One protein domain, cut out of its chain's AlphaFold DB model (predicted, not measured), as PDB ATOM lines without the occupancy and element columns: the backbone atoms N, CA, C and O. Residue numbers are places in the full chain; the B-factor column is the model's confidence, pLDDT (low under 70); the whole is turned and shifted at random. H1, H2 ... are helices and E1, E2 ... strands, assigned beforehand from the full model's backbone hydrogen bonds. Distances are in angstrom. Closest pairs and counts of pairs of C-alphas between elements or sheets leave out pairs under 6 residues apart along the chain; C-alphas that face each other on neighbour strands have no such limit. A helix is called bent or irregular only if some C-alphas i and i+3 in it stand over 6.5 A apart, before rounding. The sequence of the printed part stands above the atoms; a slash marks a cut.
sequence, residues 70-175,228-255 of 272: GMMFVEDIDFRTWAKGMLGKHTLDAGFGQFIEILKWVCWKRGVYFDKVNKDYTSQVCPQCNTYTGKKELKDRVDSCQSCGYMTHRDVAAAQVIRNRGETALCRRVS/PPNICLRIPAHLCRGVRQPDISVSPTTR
ATOM      1  N   GLY A  70     -27.364 -37.687 -39.845       80.56
ATOM      2  CA  GLY A  70     -27.023 -38.763 -40.792       80.56
ATOM      3  C   GLY A  70     -28.131 -39.065 -41.802       80.56
ATOM      4  O   GLY A  70     -27.873 -39.455 -42.941       80.56
ATOM      5  N   MET A  71     -29.383 -38.862 -41.392       87.94
ATOM      6  CA  MET A  71     -30.572 -39.099 -42.204       87.94
ATOM      7  C   MET A  71     -31.614 -38.014 -41.949       87.94
ATOM      8  O   MET A  71     -31.781 -37.546 -40.819       87.94
ATOM      9  N   MET A  72     -32.333 -37.649 -43.007       90.81
ATOM     10  CA  MET A  72     -33.374 -36.634 -43.016       90.81
ATOM     11  C   MET A  72     -34.677 -37.196 -43.570       90.81
ATOM     12  O   MET A  72     -34.743 -37.663 -44.708       90.81
ATOM     13  N   PHE A  73     -35.739 -37.067 -42.781       92.56
ATOM     14  CA  PHE A  73     -37.095 -37.405 -43.194       92.56
ATOM     15  C   PHE A  73     -37.996 -36.178 -43.120       92.56
ATOM     16  O   PHE A  73     -37.977 -35.432 -42.135       92.56
ATOM     17  N   VAL A  74     -38.796 -35.983 -44.167       90.94
ATOM     18  CA  VAL A  74     -39.739 -34.865 -44.286       90.94
ATOM     19  C   VAL A  74     -41.125 -35.398 -44.634       90.94
ATOM     20  O   VAL A  74     -41.254 -36.353 -45.395       90.94
ATOM     21  N   GLU A  75     -42.176 -34.776 -44.105       89.62
ATOM     22  CA  GLU A  75     -43.553 -35.088 -44.504       89.62
ATOM     23  C   GLU A  75     -43.797 -34.795 -45.993       89.62
ATOM     24  O   GLU A  75     -43.453 -33.724 -46.502       89.62
ATOM     25  N   ASP A  76     -44.458 -35.720 -46.688       90.00
ATOM     26  CA  ASP A  76     -44.901 -35.522 -48.066       90.00
ATOM     27  C   ASP A  76     -46.168 -34.658 -48.110       90.00
ATOM     28  O   ASP A  76     -47.305 -35.125 -48.237       90.00
ATOM     29  N   ILE A  77     -45.972 -33.355 -47.910       85.69
ATOM     30  CA  ILE A  77     -47.029 -32.350 -47.960       85.69
ATOM     31  C   ILE A  77     -47.057 -31.708 -49.343       85.69
ATOM     32  O   ILE A  77     -46.080 -31.117 -49.798       85.69
ATOM     33  N   ASP A  78     -48.230 -31.730 -49.976       84.25
ATOM     34  CA  ASP A  78     -48.494 -30.874 -51.124       84.25
ATOM     35  C   ASP A  78     -48.735 -29.418 -50.690       84.25
ATOM     36  O   ASP A  78     -49.851 -28.993 -50.365       84.25
ATOM     37  N   PHE A  79     -47.660 -28.630 -50.719       82.31
ATOM     38  CA  PHE A  79     -47.697 -27.202 -50.415       82.31
ATOM     39  C   PHE A  79     -48.512 -26.386 -51.428       82.31
ATOM     40  O   PHE A  79     -48.917 -25.269 -51.099       82.31
ATOM     41  N   ARG A  80     -48.787 -26.901 -52.639       82.44
ATOM     42  CA  ARG A  80     -49.614 -26.190 -53.634       82.44
ATOM     43  C   ARG A  80     -51.055 -26.102 -53.161       82.44
ATOM     44  O   ARG A  80     -51.672 -25.044 -53.261       82.44
ATOM     45  N   THR A  81     -51.567 -27.194 -52.602       83.81
ATOM     46  CA  THR A  81     -52.901 -27.231 -52.001       83.81
ATOM     47  C   THR A  81     -52.986 -26.300 -50.789       83.81
ATOM     48  O   THR A  81     -53.944 -25.542 -50.657       83.81
ATOM     49  N   TRP A  82     -51.946 -26.253 -49.953       77.56
ATOM     50  CA  TRP A  82     -51.905 -25.340 -48.800       77.56
ATOM     51  C   TRP A  82     -51.836 -23.865 -49.205       77.56
ATOM     52  O   TRP A  82     -52.490 -23.023 -48.589       77.56
ATOM     53  N   ALA A  83     -51.102 -23.555 -50.277       79.62
ATOM     54  CA  ALA A  83     -51.010 -22.208 -50.832       79.62
ATOM     55  C   ALA A  83     -52.360 -21.668 -51.341       79.62
ATOM     56  O   ALA A  83     -52.546 -20.454 -51.378       79.62
ATOM     57  N   LYS A  84     -53.299 -22.549 -51.713       81.12
ATOM     58  CA  LYS A  84     -54.650 -22.183 -52.173       81.12
ATOM     59  C   LYS A  84     -55.663 -22.001 -51.036       81.12
ATOM     60  O   LYS A  84     -56.740 -21.467 -51.272       81.12
ATOM     61  N   GLY A  85     -55.347 -22.454 -49.822       78.12
ATOM     62  CA  GLY A  85     -56.255 -22.383 -48.676       78.12
ATOM     63  C   GLY A  85     -56.221 -21.040 -47.938       78.12
ATOM     64  O   GLY A  85     -55.457 -20.134 -48.265       78.12
ATOM     65  N   MET A  86     -56.983 -20.946 -46.841       70.19
ATOM     66  CA  MET A  86     -57.039 -19.762 -45.959       70.19
ATOM     67  C   MET A  86     -55.669 -19.331 -45.400       70.19
ATOM     68  O   MET A  86     -55.476 -18.196 -44.978       70.19
ATOM     69  N   LEU A  87     -54.710 -20.255 -45.394       66.56
ATOM     70  CA  LEU A  87     -53.353 -20.106 -44.873       66.56
ATOM     71  C   LEU A  87     -52.317 -19.870 -45.989       66.56
ATOM     72  O   LEU A  87     -51.103 -19.945 -45.761       66.56
ATOM     73  N   GLY A  88     -52.794 -19.568 -47.199       74.38
ATOM     74  CA  GLY A  88     -51.992 -19.520 -48.412       74.38
ATOM     75  C   GLY A  88     -50.878 -18.486 -48.372       74.38
ATOM     76  O   GLY A  88     -49.725 -18.810 -48.657       74.38
ATOM     77  N   LYS A  89     -51.183 -17.263 -47.921       72.12
ATOM     78  CA  LYS A  89     -50.186 -16.186 -47.817       72.12
ATOM     79  C   LYS A  89     -49.000 -16.591 -46.944       72.12
ATOM     80  O   LYS A  89     -47.860 -16.476 -47.373       72.12
ATOM     81  N   HIS A  90     -49.264 -17.104 -45.746       73.69
ATOM     82  CA  HIS A  90     -48.195 -17.495 -44.834       73.69
ATOM     83  C   HIS A  90     -47.406 -18.709 -45.342       73.69
ATOM     84  O   HIS A  90     -46.191 -18.758 -45.176       73.69
ATOM     85  N   THR A  91     -48.074 -19.649 -46.019       74.88
ATOM     86  CA  THR A  91     -47.412 -20.791 -46.672       74.88
ATOM     87  C   THR A  91     -46.447 -20.320 -47.767       74.88
ATOM     88  O   THR A  91     -45.305 -20.779 -47.845       74.88
ATOM     89  N   LEU A  92     -46.881 -19.365 -48.596       78.31
ATOM     90  CA  LEU A  92     -46.072 -18.767 -49.664       78.31
ATOM     91  C   LEU A  92     -44.932 -17.896 -49.119       78.31
ATOM     92  O   LEU A  92     -43.830 -17.883 -49.679       78.31
ATOM     93  N   ASP A  93     -45.179 -17.188 -48.018       75.12
ATOM     94  CA  ASP A  93     -44.172 -16.382 -47.332       75.12
ATOM     95  C   ASP A  93     -43.078 -17.259 -46.709       75.12
ATOM     96  O   ASP A  93     -41.897 -16.925 -46.830       75.12
ATOM     97  N   ALA A  94     -43.447 -18.401 -46.117       76.75
ATOM     98  CA  ALA A  94     -42.504 -19.372 -45.563       76.75
ATOM     99  C   ALA A  94     -41.688 -20.103 -46.646       76.75
ATOM    100  O   ALA A  94     -40.533 -20.461 -46.420       76.75
ATOM    101  N   GLY A  95     -42.256 -20.306 -47.840       84.38
ATOM    102  CA  GLY A  95     -41.526 -20.857 -48.984       84.38
ATOM    103  C   GLY A  95     -41.103 -22.323 -48.816       84.38
ATOM    104  O   GLY A  95     -40.063 -22.717 -49.342       84.38
ATOM    105  N   PHE A  96     -41.898 -23.131 -48.105       84.50
ATOM    106  CA  PHE A  96     -41.558 -24.520 -47.767       84.50
ATOM    107  C   PHE A  96     -41.216 -25.390 -48.980       84.50
ATOM    108  O   PHE A  96     -40.220 -26.101 -48.947       84.50
ATOM    109  N   GLY A  97     -41.979 -25.296 -50.074       87.94
ATOM    110  CA  GLY A  97     -41.705 -26.091 -51.278       87.94
ATOM    111  C   GLY A  97     -40.300 -25.850 -51.842       87.94
ATOM    112  O   GLY A  97     -39.583 -26.802 -52.129       87.94
ATOM    113  N   GLN A  98     -39.873 -24.585 -51.922       90.56
ATOM    114  CA  GLN A  98     -38.519 -24.228 -52.358       90.56
ATOM    115  C   GLN A  98     -37.461 -24.746 -51.377       90.56
ATOM    116  O   GLN A  98     -36.435 -25.276 -51.798       90.56
ATOM    117  N   PHE A  99     -37.719 -24.612 -50.076       92.12
ATOM    118  CA  PHE A  99     -36.803 -25.079 -49.044       92.12
ATOM    119  C   PHE A  99     -36.595 -26.599 -49.090       92.12
ATOM    120  O   PHE A  99     -35.458 -27.039 -48.982       92.12
ATOM    121  N   ILE A 100     -37.647 -27.395 -49.305       93.00
ATOM    122  CA  ILE A 100     -37.523 -28.859 -49.397       93.00
ATOM    123  C   ILE A 100     -36.683 -29.287 -50.606       93.00
ATOM    124  O   ILE A 100     -35.871 -30.200 -50.483       93.00
ATOM    125  N   GLU A 101     -36.814 -28.610 -51.750       93.88
ATOM    126  CA  GLU A 101     -35.959 -28.887 -52.915       93.88
ATOM    127  C   GLU A 101     -34.489 -28.523 -52.650       93.88
ATOM    128  O   GLU A 101     -33.589 -29.294 -52.988       93.88
ATOM    129  N   ILE A 102     -34.234 -27.389 -51.985       95.06
ATOM    130  CA  ILE A 102     -32.880 -27.005 -51.549       95.06
ATOM    131  C   ILE A 102     -32.323 -28.034 -50.564       95.06
ATOM    132  O   ILE A 102     -31.197 -28.491 -50.739       95.06
ATOM    133  N   LEU A 103     -33.106 -28.430 -49.560       94.38
ATOM    134  CA  LEU A 103     -32.702 -29.401 -48.549       94.38
ATOM    135  C   LEU A 103     -32.346 -30.741 -49.191       94.38
ATOM    136  O   LEU A 103     -31.272 -31.267 -48.927       94.38
ATOM    137  N   LYS A 104     -33.184 -31.247 -50.100       95.31
ATOM    138  CA  LYS A 104     -32.908 -32.470 -50.863       95.31
ATOM    139  C   LYS A 104     -31.577 -32.383 -51.615       95.31
ATOM    140  O   LYS A 104     -30.798 -33.335 -51.598       95.31
ATOM    141  N   TRP A 105     -31.309 -31.250 -52.263       96.31
ATOM    142  CA  TRP A 105     -30.053 -31.034 -52.981       96.31
ATOM    143  C   TRP A 105     -28.842 -30.973 -52.038       96.31
ATOM    144  O   TRP A 105     -27.826 -31.605 -52.320       96.31
ATOM    145  N   VAL A 106     -28.949 -30.259 -50.911       95.31
ATOM    146  CA  VAL A 106     -27.874 -30.161 -49.909       95.31
ATOM    147  C   VAL A 106     -27.598 -31.526 -49.278       95.31
ATOM    148  O   VAL A 106     -26.434 -31.911 -49.180       95.31
ATOM    149  N   CYS A 107     -28.637 -32.287 -48.925       94.62
ATOM    150  CA  CYS A 107     -28.500 -33.649 -48.411       94.62
ATOM    151  C   CYS A 107     -27.731 -34.534 -49.399       94.62
ATOM    152  O   CYS A 107     -26.730 -35.143 -49.025       94.62
ATOM    153  N   TRP A 108     -28.125 -34.522 -50.679       94.88
ATOM    154  CA  TRP A 108     -27.415 -35.255 -51.730       94.88
ATOM    155  C   TRP A 108     -25.942 -34.841 -51.837       94.88
ATOM    156  O   TRP A 108     -25.068 -35.701 -51.918       94.88
ATOM    157  N   LYS A 109     -25.648 -33.535 -51.790       94.56
ATOM    158  CA  LYS A 109     -24.271 -33.027 -51.846       94.56
ATOM    159  C   LYS A 109     -23.417 -33.423 -50.647       94.56
ATOM    160  O   LYS A 109     -22.214 -33.590 -50.815       94.56
ATOM    161  N   ARG A 110     -24.012 -33.545 -49.460       92.62
ATOM    162  CA  ARG A 110     -23.303 -33.874 -48.213       92.62
ATOM    163  C   ARG A 110     -23.316 -35.364 -47.870       92.62
ATOM    164  O   ARG A 110     -22.775 -35.736 -46.839       92.62
ATOM    165  N   GLY A 111     -23.927 -36.208 -48.705       90.12
ATOM    166  CA  GLY A 111     -24.055 -37.641 -48.430       90.12
ATOM    167  C   GLY A 111     -25.044 -37.975 -47.307       90.12
ATOM    168  O   GLY A 111     -24.999 -39.072 -46.764       90.12
ATOM    169  N   VAL A 112     -25.944 -37.050 -46.961       91.62
ATOM    170  CA  VAL A 112     -27.009 -37.273 -45.976       91.62
ATOM    171  C   VAL A 112     -28.197 -37.917 -46.684       91.62
ATOM    172  O   VAL A 112     -28.656 -37.421 -47.718       91.62
ATOM    173  N   TYR A 113     -28.724 -39.014 -46.137       91.06
ATOM    174  CA  TYR A 113     -29.898 -39.661 -46.725       91.06
ATOM    175  C   TYR A 113     -31.130 -38.757 -46.599       91.06
ATOM    176  O   TYR A 113     -31.358 -38.160 -45.550       91.06
ATOM    177  N   PHE A 114     -31.944 -38.672 -47.651       93.69
ATOM    178  CA  PHE A 114     -33.168 -37.876 -47.664       93.69
ATOM    179  C   PHE A 114     -34.326 -38.684 -48.246       93.69
ATOM    180  O   PHE A 114     -34.222 -39.182 -49.368       93.69
ATOM    181  N   ASP A 115     -35.451 -38.748 -47.531       92.50
ATOM    182  CA  ASP A 115     -36.690 -39.307 -48.076       92.50
ATOM    183  C   ASP A 115     -37.934 -38.576 -47.566       92.50
ATOM    184  O   ASP A 115     -37.943 -37.964 -46.490       92.50
ATOM    185  N   LYS A 116     -39.001 -38.650 -48.361       92.25
ATOM    186  CA  LYS A 116     -40.315 -38.142 -47.978       92.25
ATOM    187  C   LYS A 116     -41.155 -39.264 -47.384       92.25
ATOM    188  O   LYS A 116     -41.167 -40.388 -47.882       92.25
ATOM    189  N   VAL A 117     -41.880 -38.949 -46.321       92.50
ATOM    190  CA  VAL A 117     -42.691 -39.900 -45.560       92.50
ATOM    191  C   VAL A 117     -44.151 -39.481 -45.621       92.50
ATOM    192  O   VAL A 117     -44.462 -38.293 -45.579       92.50
ATOM    193  N   ASN A 118     -45.061 -40.456 -45.681       91.19
ATOM    194  CA  ASN A 118     -46.490 -40.173 -45.649       91.19
ATOM    195  C   ASN A 118     -46.851 -39.347 -44.390       91.19
ATOM    196  O   ASN A 118     -46.569 -39.758 -43.258       91.19
ATOM    197  N   LYS A 119     -47.474 -38.187 -44.622       88.56
ATOM    198  CA  LYS A 119     -47.919 -37.203 -43.621       88.56
ATOM    199  C   LYS A 119     -49.181 -37.607 -42.849       88.56
ATOM    200  O   LYS A 119     -49.521 -36.975 -41.851       88.56
ATOM    201  N   ASP A 120     -49.915 -38.609 -43.313       89.88
ATOM    202  CA  ASP A 120     -51.246 -38.906 -42.798       89.88
ATOM    203  C   ASP A 120     -51.165 -39.418 -41.359       89.88
ATOM    204  O   ASP A 120     -50.352 -40.284 -41.017       89.88
ATOM    205  N   TYR A 121     -52.009 -38.857 -40.493       89.75
ATOM    206  CA  TYR A 121     -52.118 -39.217 -39.077       89.75
ATOM    207  C   TYR A 121     -50.829 -39.043 -38.248       89.75
ATOM    208  O   TYR A 121     -50.760 -39.564 -37.138       89.75
ATOM    209  N   THR A 122     -49.822 -38.290 -38.712       89.12
ATOM    210  CA  THR A 122     -48.556 -38.106 -37.964       89.12
ATOM    211  C   THR A 122     -48.757 -37.476 -36.585       89.12
ATOM    212  O   THR A 122     -48.013 -37.778 -35.662       89.12
ATOM    213  N   SER A 123     -49.787 -36.644 -36.413       86.44
ATOM    214  CA  SER A 123     -50.142 -36.015 -35.130       86.44
ATOM    215  C   SER A 123     -51.188 -36.769 -34.306       86.44
ATOM    216  O   SER A 123     -51.663 -36.248 -33.294       86.44
ATOM    217  N   GLN A 124     -51.623 -37.934 -34.782       90.44
ATOM    218  CA  GLN A 124     -52.729 -38.712 -34.212       90.44
ATOM    219  C   GLN A 124     -52.285 -40.125 -33.823       90.44
ATOM    220  O   GLN A 124     -53.114 -40.947 -33.459       90.44
ATOM    221  N   VAL A 125     -50.990 -40.422 -33.925       92.56
ATOM    222  CA  VAL A 125     -50.403 -41.720 -33.603       92.56
ATOM    223  C   VAL A 125     -49.324 -41.504 -32.554       92.56
ATOM    224  O   VAL A 125     -48.486 -40.615 -32.700       92.56
ATOM    225  N   CYS A 126     -49.336 -42.319 -31.502       92.44
ATOM    226  CA  CYS A 126     -48.299 -42.280 -30.483       92.44
ATOM    227  C   CYS A 126     -46.965 -42.804 -31.055       92.44
ATOM    228  O   CYS A 126     -46.938 -43.917 -31.579       92.44
ATOM    229  N   PRO A 127     -45.842 -42.077 -30.914       92.38
ATOM    230  CA  PRO A 127     -44.545 -42.539 -31.413       92.38
ATOM    231  C   PRO A 127     -43.974 -43.739 -30.643       92.38
ATOM    232  O   PRO A 127     -43.062 -44.387 -31.153       92.38
ATOM    233  N   GLN A 128     -44.469 -44.020 -29.432       92.19
ATOM    234  CA  GLN A 128     -43.961 -45.092 -28.573       92.19
ATOM    235  C   GLN A 128     -44.717 -46.410 -28.774       92.19
ATOM    236  O   GLN A 128     -44.089 -47.439 -29.001       92.19
ATOM    237  N   CYS A 129     -46.051 -46.388 -28.717       92.12
ATOM    238  CA  CYS A 129     -46.875 -47.601 -28.804       92.12
ATOM    239  C   CYS A 129     -47.671 -47.732 -30.111       92.12
ATOM    240  O   CYS A 129     -48.399 -48.703 -30.282       92.12
ATOM    241  N   ASN A 130     -47.566 -46.766 -31.029       91.62
ATOM    242  CA  ASN A 130     -48.318 -46.706 -32.291       91.62
ATOM    243  C   ASN A 130     -49.853 -46.678 -32.149       91.62
ATOM    244  O   ASN A 130     -50.557 -46.737 -33.157       91.62
ATOM    245  N   THR A 131     -50.391 -46.530 -30.933       92.94
ATOM    246  CA  THR A 131     -51.836 -46.389 -30.728       92.94
ATOM    247  C   THR A 131     -52.338 -45.073 -31.311       92.94
ATOM    248  O   THR A 131     -51.686 -44.028 -31.202       92.94
ATOM    249  N   TYR A 132     -53.519 -45.123 -31.923       92.75
ATOM    250  CA  TYR A 132     -54.215 -43.947 -32.421       92.75
ATOM    251  C   TYR A 132     -54.773 -43.122 -31.254       92.75
ATOM    252  O   TYR A 132     -55.596 -43.599 -30.479       92.75
ATOM    253  N   THR A 133     -54.325 -41.874 -31.131       88.56
ATOM    254  CA  THR A 133     -54.702 -40.943 -30.052       88.56
ATOM    255  C   THR A 133     -55.878 -40.035 -30.424       88.56
ATOM    256  O   THR A 133     -56.228 -39.149 -29.653       88.56
ATOM    257  N   GLY A 134     -56.441 -40.170 -31.628       88.31
ATOM    258  CA  GLY A 134     -57.516 -39.298 -32.109       88.31
ATOM    259  C   GLY A 134     -57.051 -37.974 -32.725       88.31
ATOM    260  O   GLY A 134     -55.867 -37.616 -32.715       88.31
ATOM    261  N   LYS A 135     -58.020 -37.239 -33.291       87.75
ATOM    262  CA  LYS A 135     -57.817 -35.896 -33.849       87.75
ATOM    263  C   LYS A 135     -57.674 -34.883 -32.713       87.75
ATOM    264  O   LYS A 135     -58.540 -34.796 -31.855       87.75
ATOM    265  N   LYS A 136     -56.600 -34.097 -32.763       85.62
ATOM    266  CA  LYS A 136     -56.313 -33.004 -31.824       85.62
ATOM    267  C   LYS A 136     -56.610 -31.662 -32.479       85.62
ATOM    268  O   LYS A 136     -56.339 -31.491 -33.675       85.62
ATOM    269  N   GLU A 137     -57.111 -30.703 -31.715       84.62
ATOM    270  CA  GLU A 137     -57.275 -29.340 -32.203       84.62
ATOM    271  C   GLU A 137     -55.927 -28.613 -32.275       84.62
ATOM    272  O   GLU A 137     -54.929 -28.988 -31.656       84.62
ATOM    273  N   LEU A 138     -55.878 -27.508 -33.027       77.94
ATOM    274  CA  LEU A 138     -54.657 -26.704 -33.150       77.94
ATOM    275  C   LEU A 138     -54.174 -26.148 -31.800       77.94
ATOM    276  O   LEU A 138     -52.960 -25.980 -31.643       77.94
ATOM    277  N   LYS A 139     -55.100 -25.898 -30.861       81.56
ATOM    278  CA  LYS A 139     -54.831 -25.404 -29.501       81.56
ATOM    279  C   LYS A 139     -54.155 -26.451 -28.609       81.56
ATOM    280  O   LYS A 139     -53.390 -26.076 -27.725       81.56
ATOM    281  N   ASP A 140     -54.343 -27.733 -28.906       84.00
ATOM    282  CA  ASP A 140     -53.799 -28.828 -28.109       84.00
ATOM    283  C   ASP A 140     -52.318 -29.018 -28.451       84.00
ATOM    284  O   ASP A 140     -51.946 -29.547 -29.506       84.00
ATOM    285  N   ARG A 141     -51.450 -28.499 -27.580       86.44
ATOM    286  CA  ARG A 141     -49.987 -28.525 -27.754       86.44
ATOM    287  C   ARG A 141     -49.323 -29.738 -27.132       86.44
ATOM    288  O   ARG A 141     -48.226 -30.094 -27.552       86.44
ATOM    289  N   VAL A 142     -49.984 -30.371 -26.176       87.88
ATOM    290  CA  VAL A 142     -49.503 -31.585 -25.524       87.88
ATOM    291  C   VAL A 142     -50.131 -32.788 -26.212       87.88
ATOM    292  O   VAL A 142     -51.317 -32.792 -26.535       87.88
ATOM    293  N   ASP A 143     -49.304 -33.787 -26.476       85.38
ATOM    294  CA  ASP A 143     -49.720 -35.107 -26.905       85.38
ATOM    295  C   ASP A 143     -49.614 -36.053 -25.714       85.38
ATOM    296  O   ASP A 143     -48.509 -36.252 -25.207       85.38
ATOM    297  N   SER A 144     -50.746 -36.585 -25.258       89.31
ATOM    298  CA  SER A 144     -50.830 -37.573 -24.186       89.31
ATOM    299  C   SER A 144     -51.441 -38.868 -24.715       89.31
ATOM    300  O   SER A 144     -52.536 -38.892 -25.278       89.31
ATOM    301  N   CYS A 145     -50.716 -39.971 -24.543       92.06
ATOM    302  CA  CYS A 145     -51.193 -41.295 -24.910       92.06
ATOM    303  C   CYS A 145     -51.774 -42.006 -23.686       92.06
ATOM    304  O   CYS A 145     -51.047 -42.312 -22.744       92.06
ATOM    305  N   GLN A 146     -53.064 -42.335 -23.732       91.44
ATOM    306  CA  GLN A 146     -53.746 -43.055 -22.649       91.44
ATOM    307  C   GLN A 146     -53.297 -44.519 -22.522       91.44
ATOM    308  O   GLN A 146     -53.386 -45.090 -21.445       91.44
ATOM    309  N   SER A 147     -52.787 -45.128 -23.598       92.25
ATOM    310  CA  SER A 147     -52.420 -46.550 -23.606       92.25
ATOM    311  C   SER A 147     -51.047 -46.843 -23.005       92.25
ATOM    312  O   SER A 147     -50.848 -47.918 -22.457       92.25
ATOM    313  N   CYS A 148     -50.086 -45.921 -23.128       92.62
ATOM    314  CA  CYS A 148     -48.711 -46.135 -22.649       92.62
ATOM    315  C   CYS A 148     -48.171 -45.015 -21.750       92.62
ATOM    316  O   CYS A 148     -47.008 -45.061 -21.359       92.62
ATOM    317  N   GLY A 149     -48.969 -43.984 -21.460       90.19
ATOM    318  CA  GLY A 149     -48.563 -42.853 -20.619       90.19
ATOM    319  C   GLY A 149     -47.580 -41.874 -21.273       90.19
ATOM    320  O   GLY A 149     -47.114 -40.950 -20.615       90.19
ATOM    321  N   TYR A 150     -47.250 -42.040 -22.559       91.19
ATOM    322  CA  TYR A 150     -46.333 -41.139 -23.263       91.19
ATOM    323  C   TYR A 150     -46.875 -39.704 -23.312       91.19
ATOM    324  O   TYR A 150     -48.008 -39.485 -23.747       91.19
ATOM    325  N   MET A 151     -46.046 -38.732 -22.919       90.75
ATOM    326  CA  MET A 151     -46.390 -37.309 -22.919       90.75
ATOM    327  C   MET A 151     -45.270 -36.454 -23.513       90.75
ATOM    328  O   MET A 151     -44.126 -36.495 -23.062       90.75
ATOM    329  N   THR A 152     -45.590 -35.641 -24.520       89.25
ATOM    330  CA  THR A 152     -44.648 -34.664 -25.090       89.25
ATOM    331  C   THR A 152     -45.385 -33.533 -25.810       89.25
ATOM    332  O   THR A 152     -46.611 -33.496 -25.856       89.25
ATOM    333  N   HIS A 153     -44.654 -32.609 -26.431       89.00
ATOM    334  CA  HIS A 153     -45.246 -31.632 -27.341       89.00
ATOM    335  C   HIS A 153     -45.683 -32.283 -28.667       89.00
ATOM    336  O   HIS A 153     -44.900 -32.972 -29.319       89.00
ATOM    337  N   ARG A 154     -46.895 -31.994 -29.144       87.44
ATOM    338  CA  ARG A 154     -47.496 -32.571 -30.365       87.44
ATOM    339  C   ARG A 154     -46.584 -32.532 -31.595       87.44
ATOM    340  O   ARG A 154     -46.575 -33.458 -32.407       87.44
ATOM    341  N   ASP A 155     -45.823 -31.456 -31.768       86.81
ATOM    342  CA  ASP A 155     -44.915 -31.327 -32.915       86.81
ATOM    343  C   ASP A 155     -43.683 -32.233 -32.790       86.81
ATOM    344  O   ASP A 155     -43.286 -32.845 -33.783       86.81
ATOM    345  N   VAL A 156     -43.193 -32.445 -31.563       87.62
ATOM    346  CA  VAL A 156     -42.129 -33.409 -31.245       87.62
ATOM    347  C   VAL A 156     -42.625 -34.841 -31.451       87.62
ATOM    348  O   VAL A 156     -41.938 -35.621 -32.109       87.62
ATOM    349  N   ALA A 157     -43.822 -35.172 -30.953       88.94
ATOM    350  CA  ALA A 157     -44.422 -36.496 -31.129       88.94
ATOM    351  C   ALA A 157     -44.522 -36.864 -32.613       88.94
ATOM    352  O   ALA A 157     -44.030 -37.902 -33.050       88.94
ATOM    353  N   ALA A 158     -45.076 -35.959 -33.417       88.75
ATOM    354  CA  ALA A 158     -45.216 -36.181 -34.847       88.75
ATOM    355  C   ALA A 158     -43.864 -36.248 -35.581       88.75
ATOM    356  O   ALA A 158     -43.713 -37.075 -36.476       88.75
ATOM    357  N   ALA A 159     -42.857 -35.458 -35.178       89.81
ATOM    358  CA  ALA A 159     -41.492 -35.595 -35.695       89.81
ATOM    359  C   ALA A 159     -40.908 -36.995 -35.423       89.81
ATOM    360  O   ALA A 159     -40.274 -37.580 -36.302       89.81
ATOM    361  N   GLN A 160     -41.168 -37.567 -34.245       91.50
ATOM    362  CA  GLN A 160     -40.760 -38.937 -33.918       91.50
ATOM    363  C   GLN A 160     -41.523 -39.984 -34.740       91.50
ATOM    364  O   GLN A 160     -40.911 -40.936 -35.218       91.50
ATOM    365  N   VAL A 161     -42.826 -39.796 -34.977       92.31
ATOM    366  CA  VAL A 161     -43.604 -40.678 -35.868       92.31
ATOM    367  C   VAL A 161     -43.027 -40.671 -37.288       92.31
ATOM    368  O   VAL A 161     -42.854 -41.734 -37.885       92.31
ATOM    369  N   ILE A 162     -42.689 -39.494 -37.825       91.94
ATOM    370  CA  ILE A 162     -42.060 -39.355 -39.151       91.94
ATOM    371  C   ILE A 162     -40.726 -40.101 -39.192       91.94
ATOM    372  O   ILE A 162     -40.490 -40.860 -40.134       91.94
ATOM    373  N   ARG A 163     -39.892 -39.943 -38.153       91.00
ATOM    374  CA  ARG A 163     -38.626 -40.675 -38.016       91.00
ATOM    375  C   ARG A 163     -38.844 -42.180 -38.090       91.00
ATOM    376  O   ARG A 163     -38.261 -42.842 -38.942       91.00
ATOM    377  N   ASN A 164     -39.708 -42.703 -37.222       91.56
ATOM    378  CA  ASN A 164     -39.946 -44.140 -37.090       91.56
ATOM    379  C   ASN A 164     -40.480 -44.731 -38.406       91.56
ATOM    380  O   ASN A 164     -40.060 -45.810 -38.830       91.56
ATOM    381  N   ARG A 165     -41.368 -44.006 -39.101       92.50
ATOM    382  CA  ARG A 165     -41.862 -44.394 -40.432       92.50
ATOM    383  C   ARG A 165     -40.754 -44.387 -41.484       92.50
ATOM    384  O   ARG A 165     -40.692 -45.316 -42.288       92.50
ATOM    385  N   GLY A 166     -39.890 -43.374 -41.471       91.12
ATOM    386  CA  GLY A 166     -38.734 -43.270 -42.361       91.12
ATOM    387  C   GLY A 166     -37.746 -44.425 -42.181       91.12
ATOM    388  O   GLY A 166     -37.408 -45.107 -43.149       91.12
ATOM    389  N   GLU A 167     -37.364 -44.711 -40.936       89.06
ATOM    390  CA  GLU A 167     -36.485 -45.831 -40.570       89.06
ATOM    391  C   GLU A 167     -37.094 -47.187 -40.962       89.06
ATOM    392  O   GLU A 167     -36.425 -48.034 -41.557       89.06
ATOM    393  N   THR A 168     -38.394 -47.380 -40.712       89.56
ATOM    394  CA  THR A 168     -39.098 -48.617 -41.089       89.56
ATOM    395  C   THR A 168     -39.140 -48.805 -42.607       89.56
ATOM    396  O   THR A 168     -38.920 -49.909 -43.113       89.56
ATOM    397  N   ALA A 169     -39.414 -47.735 -43.359       87.44
ATOM    398  CA  ALA A 169     -39.439 -47.773 -44.818       87.44
ATOM    399  C   ALA A 169     -38.057 -48.093 -45.405       87.44
ATOM    400  O   ALA A 169     -37.967 -48.885 -46.346       87.44
ATOM    401  N   LEU A 170     -36.996 -47.526 -44.827       84.75
ATOM    402  CA  LEU A 170     -35.611 -47.831 -45.182       84.75
ATOM    403  C   LEU A 170     -35.265 -49.299 -44.947       84.75
ATOM    404  O   LEU A 170     -34.816 -49.970 -45.876       84.75
ATOM    405  N   CYS A 171     -35.533 -49.812 -43.745       81.00
ATOM    406  CA  CYS A 171     -35.259 -51.203 -43.398       81.00
ATOM    407  C   CYS A 171     -35.935 -52.160 -44.394       81.00
ATOM    408  O   CYS A 171     -35.278 -53.003 -44.998       81.00
ATOM    409  N   ARG A 172     -37.219 -51.944 -44.713       77.75
ATOM    410  CA  ARG A 172     -37.945 -52.765 -45.704       77.75
ATOM    411  C   ARG A 172     -37.347 -52.719 -47.114       77.75
ATOM    412  O   ARG A 172     -37.540 -53.671 -47.868       77.75
ATOM    413  N   ARG A 173     -36.684 -51.626 -47.509       78.25
ATOM    414  CA  ARG A 173     -36.014 -51.525 -48.820       78.25
ATOM    415  C   ARG A 173     -34.703 -52.306 -48.840       78.25
ATOM    416  O   ARG A 173     -34.448 -52.974 -49.834       78.25
ATOM    417  N   VAL A 174     -33.926 -52.251 -47.759       73.62
ATOM    418  CA  VAL A 174     -32.644 -52.967 -47.635       73.62
ATOM    419  C   VAL A 174     -32.864 -54.476 -47.500       73.62
ATOM    420  O   VAL A 174     -32.193 -55.255 -48.167       73.62
ATOM    421  N   SER A 175     -33.853 -54.904 -46.712       64.75
ATOM    422  CA  SER A 175     -34.129 -56.327 -46.458       64.75
ATOM    423  C   SER A 175     -34.842 -57.047 -47.605       64.75
ATOM    424  O   SER A 175     -35.090 -58.247 -47.516       64.75
ATOM    425  N   PRO A 228     -24.900 -41.111 -37.123       33.75
ATOM    426  CA  PRO A 228     -25.076 -39.910 -36.306       33.75
ATOM    427  C   PRO A 228     -26.575 -39.587 -36.129       33.75
ATOM    428  O   PRO A 228     -27.402 -40.100 -36.887       33.75
ATOM    429  N   PRO A 229     -26.955 -38.782 -35.116       39.34
ATOM    430  CA  PRO A 229     -28.346 -38.601 -34.698       39.34
ATOM    431  C   PRO A 229     -29.289 -38.207 -35.851       39.34
ATOM    432  O   PRO A 229     -28.975 -37.363 -36.680       39.34
ATOM    433  N   ASN A 230     -30.473 -38.823 -35.915       46.34
ATOM    434  CA  ASN A 230     -31.461 -38.558 -36.969       46.34
ATOM    435  C   ASN A 230     -32.229 -37.263 -36.666       46.34
ATOM    436  O   ASN A 230     -32.867 -37.165 -35.613       46.34
ATOM    437  N   ILE A 231     -32.219 -36.301 -37.595       47.78
ATOM    438  CA  ILE A 231     -33.034 -35.082 -37.520       47.78
ATOM    439  C   ILE A 231     -34.292 -35.260 -38.370       47.78
ATOM    440  O   ILE A 231     -34.265 -35.762 -39.490       47.78
ATOM    441  N   CYS A 232     -35.434 -34.857 -37.817       44.09
ATOM    442  CA  CYS A 232     -36.723 -34.901 -38.497       44.09
ATOM    443  C   CYS A 232     -37.345 -33.515 -38.507       44.09
ATOM    444  O   CYS A 232     -37.372 -32.828 -37.484       44.09
ATOM    445  N   LEU A 233     -37.858 -33.119 -39.669       41.97
ATOM    446  CA  LEU A 233     -38.523 -31.838 -39.845       41.97
ATOM    447  C   LEU A 233     -40.005 -32.081 -40.060       41.97
ATOM    448  O   LEU A 233     -40.450 -32.465 -41.142       41.97
ATOM    449  N   ARG A 234     -40.775 -31.800 -39.014       40.00
ATOM    450  CA  ARG A 234     -42.193 -31.506 -39.171       40.00
ATOM    451  C   ARG A 234     -42.332 -30.047 -39.590       40.00
ATOM    452  O   ARG A 234     -41.614 -29.199 -39.060       40.00
ATOM    453  N   ILE A 235     -43.259 -29.745 -40.497       45.53
ATOM    454  CA  ILE A 235     -43.673 -28.364 -40.785       45.53
ATOM    455  C   ILE A 235     -44.982 -28.111 -40.028       45.53
ATOM    456  O   ILE A 235     -46.037 -28.599 -40.437       45.53
ATOM    457  N   PRO A 236     -44.952 -27.387 -38.897       42.56
ATOM    458  CA  PRO A 236     -46.154 -27.177 -38.110       42.56
ATOM    459  C   PRO A 236     -47.206 -26.330 -38.838       42.56
ATOM    460  O   PRO A 236     -46.921 -25.241 -39.337       42.56
ATOM    461  N   ALA A 237     -48.468 -26.763 -38.806       36.66
ATOM    462  CA  ALA A 237     -49.589 -26.035 -39.411       36.66
ATOM    463  C   ALA A 237     -49.840 -24.638 -38.787       36.66
ATOM    464  O   ALA A 237     -50.427 -23.761 -39.425       36.66
ATOM    465  N   HIS A 238     -49.385 -24.386 -37.551       40.25
ATOM    466  CA  HIS A 238     -49.569 -23.097 -36.864       40.25
ATOM    467  C   HIS A 238     -48.655 -21.975 -37.365       40.25
ATOM    468  O   HIS A 238     -48.960 -20.810 -37.119       40.25
ATOM    469  N   LEU A 239     -47.584 -22.291 -38.104       37.84
ATOM    470  CA  LEU A 239     -46.725 -21.292 -38.760       37.84
ATOM    471  C   LEU A 239     -47.459 -20.450 -39.799       37.84
ATOM    472  O   LEU A 239     -46.943 -19.439 -40.277       37.84
ATOM    473  N   CYS A 240     -48.688 -20.842 -40.121       36.47
ATOM    474  CA  CYS A 240     -49.500 -20.143 -41.081       36.47
ATOM    475  C   CYS A 240     -50.534 -19.179 -40.484       36.47
ATOM    476  O   CYS A 240     -51.240 -18.528 -41.246       36.47
ATOM    477  N   ARG A 241     -50.651 -19.060 -39.153       32.06
ATOM    478  CA  ARG A 241     -51.500 -18.041 -38.509       32.06
ATOM    479  C   ARG A 241     -50.592 -17.011 -37.840       32.06
ATOM    480  O   ARG A 241     -49.667 -17.384 -37.126       32.06
ATOM    481  N   GLY A 242     -50.826 -15.721 -38.084       30.61
ATOM    482  CA  GLY A 242     -50.074 -14.587 -37.522       30.61
ATOM    483  C   GLY A 242     -50.215 -14.381 -36.004       30.61
ATOM    484  O   GLY A 242     -50.207 -13.248 -35.539       30.61
ATOM    485  N   VAL A 243     -50.348 -15.457 -35.232       27.39
ATOM    486  CA  VAL A 243     -50.334 -15.478 -33.765       27.39
ATOM    487  C   VAL A 243     -48.943 -15.954 -33.346       27.39
ATOM    488  O   VAL A 243     -48.413 -16.837 -34.014       27.39
ATOM    489  N   ARG A 244     -48.336 -15.364 -32.299       32.88
ATOM    490  CA  ARG A 244     -47.000 -15.727 -31.763       32.88
ATOM    491  C   ARG A 244     -46.739 -17.234 -31.926       32.88
ATOM    492  O   ARG A 244     -47.454 -18.052 -31.354       32.88
ATOM    493  N   GLN A 245     -45.785 -17.579 -32.791       31.59
ATOM    494  CA  GLN A 245     -45.657 -18.930 -33.342       31.59
ATOM    495  C   GLN A 245     -44.702 -19.785 -32.503       31.59
ATOM    496  O   GLN A 245     -43.600 -19.309 -32.230       31.59
ATOM    497  N   PRO A 246     -45.081 -21.025 -32.137       34.72
ATOM    498  CA  PRO A 246     -44.149 -21.986 -31.555       34.72
ATOM    499  C   PRO A 246     -43.234 -22.648 -32.601       34.72
ATOM    500  O   PRO A 246     -43.454 -22.555 -33.813       34.72
ATOM    501  N   ASP A 247     -42.198 -23.300 -32.085       34.75
ATOM    502  CA  ASP A 247     -40.941 -23.695 -32.732       34.75
ATOM    503  C   ASP A 247     -41.064 -24.800 -33.810       34.75
ATOM    504  O   ASP A 247     -41.971 -25.634 -33.757       34.75
ATOM    505  N   ILE A 248     -40.119 -24.871 -34.769       38.25
ATOM    506  CA  ILE A 248     -39.819 -26.161 -35.430       38.25
ATOM    507  C   ILE A 248     -39.230 -27.054 -34.344       38.25
ATOM    508  O   ILE A 248     -38.156 -26.767 -33.816       38.25
ATOM    509  N   SER A 249     -39.894 -28.165 -34.047       41.00
ATOM    510  CA  SER A 249     -39.316 -29.221 -33.226       41.00
ATOM    511  C   SER A 249     -38.277 -29.996 -34.039       41.00
ATOM    512  O   SER A 249     -38.621 -30.927 -34.768       41.00
ATOM    513  N   VAL A 250     -37.011 -29.597 -33.924       41.16
ATOM    514  CA  VAL A 250     -35.863 -30.446 -34.260       41.16
ATOM    515  C   VAL A 250     -35.568 -31.268 -33.010       41.16
ATOM    516  O   VAL A 250     -35.233 -30.701 -31.975       41.16
ATOM    517  N   SER A 251     -35.737 -32.586 -33.075       39.22
ATOM    518  CA  SER A 251     -35.448 -33.473 -31.943       39.22
ATOM    519  C   SER A 251     -34.063 -34.102 -32.126       39.22
ATOM    520  O   SER A 251     -33.969 -35.089 -32.858       39.22
ATOM    521  N   PRO A 252     -32.989 -33.575 -31.505       35.00
ATOM    522  CA  PRO A 252     -31.708 -34.272 -31.475       35.00
ATOM    523  C   PRO A 252     -31.845 -35.555 -30.648       35.00
ATOM    524  O   PRO A 252     -32.506 -35.589 -29.608       35.00
ATOM    525  N   THR A 253     -31.237 -36.639 -31.121       36.25
ATOM    526  CA  THR A 253     -31.231 -37.920 -30.412       36.25
ATOM    527  C   THR A 253     -30.017 -38.001 -29.491       36.25
ATOM    528  O   THR A 253     -28.939 -38.395 -29.910       36.25
ATOM    529  N   THR A 254     -30.197 -37.711 -28.202       31.02
ATOM    530  CA  THR A 254     -29.421 -38.390 -27.153       31.02
ATOM    531  C   THR A 254     -30.320 -39.459 -26.547       31.02
ATOM    532  O   THR A 254     -31.216 -39.153 -25.758       31.02
ATOM    533  N   ARG A 255     -30.129 -40.723 -26.944       34.44
ATOM    534  CA  ARG A 255     -30.716 -41.858 -26.221       34.44
ATOM    535  C   ARG A 255     -30.094 -41.889 -24.819       34.44
ATOM    536  O   ARG A 255     -28.920 -42.214 -24.698       34.44
TER     537      ARG A 255
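Overview. This is residues 70 to 175 and 228 to 255 of the 272 residues of the protein "Putative transposase IS891/IS1136/IS1341 family protein" of Scytonema sp. NIES-4073 (UniProt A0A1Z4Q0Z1). A small sheet of three parallel strands, E2, E1 and E5, lies between two helices: H3 covers part of one face, running with the strands, and the longest helix, H4, crosses the other. Beyond the last residues of E1 and E5 sit three short helices, H1, H2 and H5, with H2 meeting both of the others, while the hairpin E3 and E4 with its loops makes a small head at the first residues of H4. The last printed stretch, residues 241 to 255, folds back from H5 past E5. The printed part has 134 residues with five named helices and five named strands in the order E1 H1 H2 H3 E2 E3 E4 H4 E5 H5, of mixed class, helices and strands. It is compact, with a radius of gyration of the C-alphas of 15.2 A and spans of 42 by 42 by 24 A.

Along the chain. The larger sheet holds E1, residues 71 to 75, E2, residues 113 to 117, and E5, residues 231 to 233; their lengths from first to last C-alpha are 13.8 A, 12.8 A and 6.8 A. E1 begins at C-alpha 71, at (-30.572, -39.099, -42.204). H3, residues 96 to 110, is 20.5 A long, and H4, residues 154 to 174, is 30.6 A long, from C-alpha 154 at (-47.496, -32.571, -30.365) to C-alpha 174 at (-32.644, -52.967, -47.635). H1 is residues 79 to 84, 8.8 A, and H2 residues 88 to 94, 9.9 A. The smaller sheet is E3, residues 142 to 144, 6.3 A, and E4, residues 151 to 153, 7.3 A. H5, residues 237 to 240, ends at C-alpha 240, at (-49.500, -20.143, -41.081); it is neither bent nor irregular, but only just: C-alphas 237 and 240 are 6.1 A apart.

Arrangement. The larger sheet runs E2, E1, E5, with E2 and E5 as edge strands. E2 and E1 are parallel at 22 degrees, with N 72 and O 113 within hydrogen-bond range at 2.8 A and N 117 and O 74 at 2.8 A. E1 and E5 are parallel at 17 degrees, with N 233 and O 73 at 3.4 A. H3 and H4 are on opposite faces, an arrangement of three layers, helix, sheet and helix. H3 lies over E2 and E1 at a height over the sheet of 9.8 A and runs along the strands, at 10 degrees to E2 on the local plane; its closest C-alphas to E2 are those of Lys 104 and Phe 114, 6.3 A. H4 lies over E2, E1 and E5 at a height of 7.9 A and runs across the strands, only just, at 62 degrees to E2 on the local plane; the closest C-alphas of H4 and E5 are those of Ala 159 and Cys 232, 5.6 A. E1, H1, H2, H3 and E2 form a strand-helix-strand unit, two parallel neighbour strands with helices between them in the chain. H1 and H2 are a helical hairpin and touch at a steep tilt of 42 degrees, opposite ways, with the C-alphas of Ala 83 and Thr 91 closest at 5.7 A. H2 touches H5, where the C-alphas of His 90 and Cys 240 are closest at 4.8 A. E3 and E4 are an antiparallel hairpin at 155 degrees, with N 143 and O 152 at 2.8 A; the closest C-alphas of E3 and H4 are those of Asp 143 and Arg 154, 4.8 A. Every O i to N i+4 pair is within hydrogen-bond range in H1, H2, H3 and H4, and H5 is too short for such a pair.

Size, cuts and confidence. The two C-alphas farthest apart are those of Ser 175 and Val 243, 45.7 A. Residues 176 to 227 are not printed, and C-alphas 175 and 228 are 21.3 A apart across this cut. The link from E2 to E3, residues 118 to 141, is long. The mean pLDDT of the printed part is 76.9, with residue 87, residue 175 and residues 228 to 255 under 70.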